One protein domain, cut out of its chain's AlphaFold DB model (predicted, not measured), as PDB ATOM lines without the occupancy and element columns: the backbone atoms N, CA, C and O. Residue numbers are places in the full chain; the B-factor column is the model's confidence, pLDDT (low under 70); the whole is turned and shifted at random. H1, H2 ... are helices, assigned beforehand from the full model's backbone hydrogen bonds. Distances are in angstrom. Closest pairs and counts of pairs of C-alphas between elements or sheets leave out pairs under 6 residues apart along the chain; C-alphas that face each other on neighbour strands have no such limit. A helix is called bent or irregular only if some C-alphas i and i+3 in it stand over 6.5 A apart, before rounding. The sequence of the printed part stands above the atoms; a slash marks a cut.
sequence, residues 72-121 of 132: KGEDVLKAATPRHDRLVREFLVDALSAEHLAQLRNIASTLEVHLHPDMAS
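This is residues 72 to 121 of the 132 residues of an uncharacterized protein of Curtobacterium sp. MCJR17_020 (UniProt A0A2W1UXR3). Two helices make an open V or U, joined at its bottom by a tight link, with the space between its arms empty; the first helix, H1, is bent partway. The printed part has 50 residues with two named helices, H1 then H2, no named strand, and is all helix. It is only just extended, close to loose, with a radius of gyration of the C-alphas of 14.9 A, and flat, spanning 35 by 31 by 13 A.

H1, residues 72 to 93, was assigned as one helix by its hydrogen bonds but is bent: C-alphas 79 and 82 are 7.0 A apart. Arm H1a, residues 72 to 79, begins at C-alpha 72 (364.982, 262.898, 211.232) and is 10.7 A long; arm H1b, residues 82 to 93, is 14.9 A long. H2, residues 98 to 115, measures 25.6 A and ends at C-alpha 115 (376.706, 232.968, 210.919).

H1a and H1b stand at a steep tilt of 50 degrees. H1b and H2 are close but not clearly touching, their closest C-alphas, of Val 93 and Leu 101, 7.5 A apart. Their lines are about perpendicular, at 74 degrees. H1a and H2 are apart. Every O i to N i+4 pair is within hydrogen-bond range in H1a and H1b, and 13 of 14 in H2.

The C-alphas farthest apart, of Lys 72 and Glu 99, are 39.6 A from each other. The printed part has no cut. Mean pLDDT of the printed part is 79.2; residues 115 to 121 are under 70.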
ATOM      1  N   LYS A  72     365.504 263.041 209.864       83.75
ATOM      2  CA  LYS A  72     364.982 262.898 211.232       83.75
ATOM      3  C   LYS A  72     365.584 261.681 211.945       83.75
ATOM      4  O   LYS A  72     365.938 261.761 213.119       83.75
ATOM      5  N   GLY A  73     365.690 260.551 211.244       80.62
ATOM      6  CA  GLY A  73     366.334 259.340 211.744       80.62
ATOM      7  C   GLY A  73     367.806 259.548 212.079       80.62
ATOM      8  O   GLY A  73     368.259 259.091 213.126       80.62
ATOM      9  N   GLU A  74     368.537 260.271 211.233       79.94
ATOM     10  CA  GLU A  74     369.931 260.623 211.495       79.94
ATOM     11  C   GLU A  74     370.087 261.482 212.748       79.94
ATOM     12  O   GLU A  74     370.986 261.230 213.545       79.94
ATOM     13  N   ASP A  75     369.230 262.481 212.941       81.19
ATOM     14  CA  ASP A  75     369.316 263.371 214.099       81.19
ATOM     15  C   ASP A  75     369.022 262.626 215.402       81.19
ATOM     16  O   ASP A  75     369.753 262.761 216.387       81.19
ATOM     17  N   VAL A  76     368.009 261.756 215.388       81.12
ATOM     18  CA  VAL A  76     367.699 260.868 216.516       81.12
ATOM     19  C   VAL A  76     368.866 259.922 216.801       81.12
ATOM     20  O   VAL A  76     369.239 259.729 217.959       81.12
ATOM     21  N   LEU A  77     369.481 259.361 215.759       79.75
ATOM     22  CA  LEU A  77     370.638 258.482 215.892       79.75
ATOM     23  C   LEU A  77     371.844 259.221 216.491       79.75
ATOM     24  O   LEU A  77     372.456 258.733 217.445       79.75
ATOM     25  N   LYS A  78     372.161 260.415 215.983       81.50
ATOM     26  CA  LYS A  78     373.237 261.273 216.503       81.50
ATOM     27  C   LYS A  78     373.003 261.614 217.975       81.50
ATOM     28  O   LYS A  78     373.936 261.525 218.766       81.50
ATOM     29  N   ALA A  79     371.766 261.927 218.362       77.56
ATOM     30  CA  ALA A  79     371.418 262.228 219.749       77.56
ATOM     31  C   ALA A  79     371.533 261.005 220.681       77.56
ATOM     32  O   ALA A  79     371.911 261.144 221.844       77.56
ATOM     33  N   ALA A  80     371.232 259.801 220.186       77.88
ATOM     34  CA  ALA A  80     371.280 258.569 220.977       77.88
ATOM     35  C   ALA A  80     372.698 257.985 221.135       77.88
ATOM     36  O   ALA A  80     372.989 257.340 222.146       77.88
ATOM     37  N   THR A  81     373.584 258.222 220.163       78.31
ATOM     38  CA  THR A  81     374.924 257.607 220.086       78.31
ATOM     39  C   THR A  81     375.780 257.816 221.344       78.31
ATOM     40  O   THR A  81     376.288 256.830 221.875       78.31
ATOM     41  N   PRO A  82     375.884 259.027 221.929       80.25
ATOM     42  CA  PRO A  82     376.716 259.235 223.116       80.25
ATOM     43  C   PRO A  82     376.282 258.399 224.325       80.25
ATOM     44  O   PRO A  82     377.114 257.960 225.119       80.25
ATOM     45  N   ARG A  83     374.971 258.164 224.477       77.00
ATOM     46  CA  ARG A  83     374.440 257.314 225.549       77.00
ATOM     47  C   ARG A  83     374.841 255.858 225.330       77.00
ATOM     48  O   ARG A  83     375.232 255.194 226.283       77.00
ATOM     49  N   HIS A  84     374.733 255.381 224.096       73.69
ATOM     50  CA  HIS A  84     375.138 254.032 223.725       73.69
ATOM     51  C   HIS A  84     376.630 253.800 223.996       73.69
ATOM     52  O   HIS A  84     376.985 252.846 224.683       73.69
ATOM     53  N   ASP A  85     377.487 254.713 223.541       81.94
ATOM     54  CA  ASP A  85     378.937 254.579 223.686       81.94
ATOM     55  C   ASP A  85     379.366 254.563 225.153       81.94
ATOM     56  O   ASP A  85     380.257 253.803 225.531       81.94
ATOM     57  N   ARG A  86     378.687 255.352 225.996       81.12
ATOM     58  CA  ARG A  86     378.895 255.314 227.445       81.12
ATOM     59  C   ARG A  86     378.587 253.932 228.016       81.12
ATOM     60  O   ARG A  86     379.414 253.402 228.742       81.12
ATOM     61  N   LEU A  87     377.435 253.354 227.672       83.50
ATOM     62  CA  LEU A  87     377.029 252.041 228.180       83.50
ATOM     63  C   LEU A  87     377.969 250.929 227.700       83.50
ATOM     64  O   LEU A  87     378.348 250.069 228.486       83.50
ATOM     65  N   VAL A  88     378.384 250.956 226.430       85.69
ATOM     66  CA  VAL A  88     379.354 249.983 225.905       85.69
ATOM     67  C   VAL A  88     380.691 250.123 226.616       85.69
ATOM     68  O   VAL A  88     381.295 249.127 227.006       85.69
ATOM     69  N   ARG A  89     381.165 251.354 226.817       86.31
ATOM     70  CA  ARG A  89     382.410 251.573 227.544       86.31
ATOM     71  C   ARG A  89     382.313 251.053 228.979       86.31
ATOM     72  O   ARG A  89     383.159 250.261 229.367       86.31
ATOM     73  N   GLU A  90     381.260 251.415 229.701       88.00
ATOM     74  CA  GLU A  90     381.046 251.031 231.100       88.00
ATOM     75  C   GLU A  90     380.942 249.512 231.287       88.00
ATOM     76  O   GLU A  90     381.645 248.934 232.113       88.00
ATOM     77  N   PHE A  91     380.090 248.845 230.506       88.88
ATOM     78  CA  PHE A  91     379.757 247.437 230.744       88.88
ATOM     79  C   PHE A  91     380.617 246.440 229.970       88.88
ATOM     80  O   PHE A  91     380.567 245.247 230.269       88.88
ATOM     81  N   LEU A  92     381.384 246.892 228.976       87.25
ATOM     82  CA  LEU A  92     382.207 246.011 228.152       87.25
ATOM     83  C   LEU A  92     383.680 246.407 228.159       87.25
ATOM     84  O   LEU A  92     384.526 245.568 228.445       87.25
ATOM     85  N   VAL A  93     384.004 247.658 227.824       89.31
ATOM     86  CA  VAL A  93     385.407 248.062 227.620       89.31
ATOM     87  C   VAL A  93     386.143 248.204 228.944       89.31
ATOM     88  O   VAL A  93     387.220 247.644 229.100       89.31
ATOM     89  N   ASP A  94     385.563 248.927 229.896       92.00
ATOM     90  CA  ASP A  94     386.186 249.198 231.191       92.00
ATOM     91  C   ASP A  94     386.139 247.955 232.106       92.00
ATOM     92  O   ASP A  94     386.957 247.820 233.015       92.00
ATOM     93  N   ALA A  95     385.222 247.014 231.841       93.75
ATOM     94  CA  ALA A  95     385.080 245.756 232.577       93.75
ATOM     95  C   ALA A  95     386.077 244.658 232.152       93.75
ATOM     96  O   ALA A  95     386.232 243.660 232.859       93.75
ATOM     97  N   LEU A  96     386.737 244.803 230.997       94.25
ATOM     98  CA  LEU A  96     387.594 243.770 230.412       94.25
ATOM     99  C   LEU A  96     389.048 244.238 230.291       94.25
ATOM    100  O   LEU A  96     389.339 245.377 229.934       94.25
ATOM    101  N   SER A  97     389.987 243.322 230.539       95.25
ATOM    102  CA  SER A  97     391.400 243.563 230.244       95.25
ATOM    103  C   SER A  97     391.631 243.641 228.729       95.25
ATOM    104  O   SER A  97     390.841 243.133 227.926       95.25
ATOM    105  N   ALA A  98     392.760 244.225 228.321       92.19
ATOM    106  CA  ALA A  98     393.147 244.282 226.910       92.19
ATOM    107  C   ALA A  98     393.243 242.885 226.265       92.19
ATOM    108  O   ALA A  98     392.895 242.714 225.096       92.19
ATOM    109  N   GLU A  99     393.672 241.880 227.033       95.44
ATOM    110  CA  GLU A  99     393.743 240.490 226.581       95.44
ATOM    111  C   GLU A  99     392.347 239.896 226.351       95.44
ATOM    112  O   GLU A  99     392.085 239.345 225.280       95.44
ATOM    113  N   HIS A 100     391.416 240.082 227.293       95.38
ATOM    114  CA  HIS A 100     390.038 239.611 227.140       95.38
ATOM    115  C   HIS A 100     389.326 240.286 225.962       95.38
ATOM    116  O   HIS A 100     388.602 239.626 225.218       95.38
ATOM    117  N   LEU A 101     389.564 241.582 225.731       92.62
ATOM    118  CA  LEU A 101     389.034 242.285 224.558       92.62
ATOM    119  C   LEU A 101     389.591 241.713 223.246       92.62
ATOM    120  O   LEU A 101     388.850 241.560 222.273       92.62
ATOM    121  N   ALA A 102     390.881 241.367 223.208       88.69
ATOM    122  CA  ALA A 102     391.487 240.735 222.039       88.69
ATOM    123  C   ALA A 102     390.895 239.341 221.767       88.69
ATOM    124  O   ALA A 102     390.615 239.012 220.613       88.69
ATOM    125  N   GLN A 103     390.658 238.548 222.813       94.38
ATOM    126  CA  GLN A 103     390.000 237.244 222.703       94.38
ATOM    127  C   GLN A 103     388.547 237.378 222.237       94.38
ATOM    128  O   GLN A 103     388.144 236.688 221.302       94.38
ATOM    129  N   LEU A 104     387.784 238.304 222.825       91.69
ATOM    130  CA  LEU A 104     386.402 238.583 222.436       91.69
ATOM    131  C   LEU A 104     386.305 238.954 220.953       91.69
ATOM    132  O   LEU A 104     385.455 238.417 220.246       91.69
ATOM    133  N   ARG A 105     387.206 239.820 220.468       87.44
ATOM    134  CA  ARG A 105     387.296 240.164 219.043       87.44
ATOM    135  C   ARG A 105     387.502 238.918 218.187       87.44
ATOM    136  O   ARG A 105     386.778 238.733 217.218       87.44
ATOM    137  N   ASN A 106     388.465 238.069 218.541       84.69
ATOM    138  CA  ASN A 106     388.779 236.879 217.752       84.69
ATOM    139  C   ASN A 106     387.583 235.915 217.689       84.69
ATOM    140  O   ASN A 106     387.220 235.465 216.606       84.69
ATOM    141  N   ILE A 107     386.933 235.658 218.831       89.19
ATOM    142  CA  ILE A 107     385.733 234.812 218.906       89.19
ATOM    143  C   ILE A 107     384.611 235.397 218.043       89.19
ATOM    144  O   ILE A 107     384.013 234.679 217.244       89.19
ATOM    145  N   ALA A 108     384.346 236.701 218.167       84.44
ATOM    146  CA  ALA A 108     383.311 237.374 217.391       84.44
ATOM    147  C   ALA A 108     383.577 237.272 215.880       84.44
ATOM    148  O   ALA A 108     382.668 236.919 215.132       84.44
ATOM    149  N   SER A 109     384.822 237.484 215.440       76.25
ATOM    150  CA  SER A 109     385.214 237.322 214.036       76.25
ATOM    151  C   SER A 109     385.037 235.886 213.537       76.25
ATOM    152  O   SER A 109     384.560 235.676 212.424       76.25
ATOM    153  N   THR A 110     385.364 234.874 214.345       80.44
ATOM    154  CA  THR A 110     385.116 233.472 213.975       80.44
ATOM    155  C   THR A 110     383.625 233.185 213.816       80.44
ATOM    156  O   THR A 110     383.225 232.543 212.844       80.44
ATOM    157  N   LEU A 111     382.793 233.661 214.746       78.50
ATOM    158  CA  LEU A 111     381.344 233.474 214.675       78.50
ATOM    159  C   LEU A 111     380.737 234.193 213.468       78.50
ATOM    160  O   LEU A 111     379.868 233.630 212.810       78.50
ATOM    161  N   GLU A 112     381.217 235.392 213.141       72.00
ATOM    162  CA  GLU A 112     380.760 236.160 211.980       72.00
ATOM    163  C   GLU A 112     380.915 235.366 210.674       72.00
ATOM    164  O   GLU A 112     379.962 235.272 209.898       72.00
ATOM    165  N   VAL A 113     382.063 234.707 210.480       70.81
ATOM    166  CA  VAL A 113     382.325 233.852 209.308       70.81
ATOM    167  C   VAL A 113     381.307 232.713 209.185       70.81
ATOM    168  O   VAL A 113     380.920 232.353 208.076       70.81
ATOM    169  N   HIS A 114     380.849 232.150 210.304       71.69
ATOM    170  CA  HIS A 114     379.955 230.987 210.305       71.69
ATOM    171  C   HIS A 114     378.469 231.358 210.281       71.69
ATOM    172  O   HIS A 114     377.669 230.640 209.686       71.69
ATOM    173  N   LEU A 115     378.084 232.464 210.919       65.19
ATOM    174  CA  LEU A 115     376.706 232.968 210.919       65.19
ATOM    175  C   LEU A 115     376.336 233.606 209.582       65.19
ATOM    176  O   LEU A 115     375.165 233.641 209.197       65.19
ATOM    177  N   HIS A 116     377.342 234.103 208.872       59.22
ATOM    178  CA  HIS A 116     377.179 234.743 207.587       59.22
ATOM    179  C   HIS A 116     378.197 234.198 206.574       59.22
ATOM    180  O   HIS A 116     379.073 234.939 206.122       59.22
ATOM    181  N   PRO A 117     378.076 232.921 206.166       49.59
ATOM    182  CA  PRO A 117     379.032 232.289 205.251       49.59
ATOM    183  C   PRO A 117     379.116 233.020 203.901       49.59
ATOM    184  O   PRO A 117     380.188 233.118 203.307       49.59
ATOM    185  N   ASP A 118     378.015 233.640 203.469       42.31
ATOM    186  CA  ASP A 118     377.937 234.437 202.238       42.31
ATOM    187  C   ASP A 118     378.489 235.877 202.389       42.31
ATOM    188  O   ASP A 118     378.549 236.626 201.411       42.31
ATOM    189  N   MET A 119     378.886 236.289 203.603       41.19
ATOM    190  CA  MET A 119     379.396 237.633 203.938       41.19
ATOM    191  C   MET A 119     380.917 237.683 204.138       41.19
ATOM    192  O   MET A 119     381.439 238.754 204.455       41.19
ATOM    193  N   ALA A 120     381.636 236.571 203.934       39.47
ATOM    194  CA  ALA A 120     383.087 236.511 204.092       39.47
ATOM    195  C   ALA A 120     383.790 237.564 203.212       39.47
ATOM    196  O   ALA A 120     383.863 237.461 201.985       39.47
ATOM    197  N   SER A 121     384.311 238.609 203.855       36.53
ATOM    198  CA  SER A 121     385.109 239.641 203.201       36.53
ATOM    199  C   SER A 121     386.504 239.093 202.856       36.53
ATOM    200  O   SER A 121     387.096 238.401 203.684       36.53
TER     201      SER A 121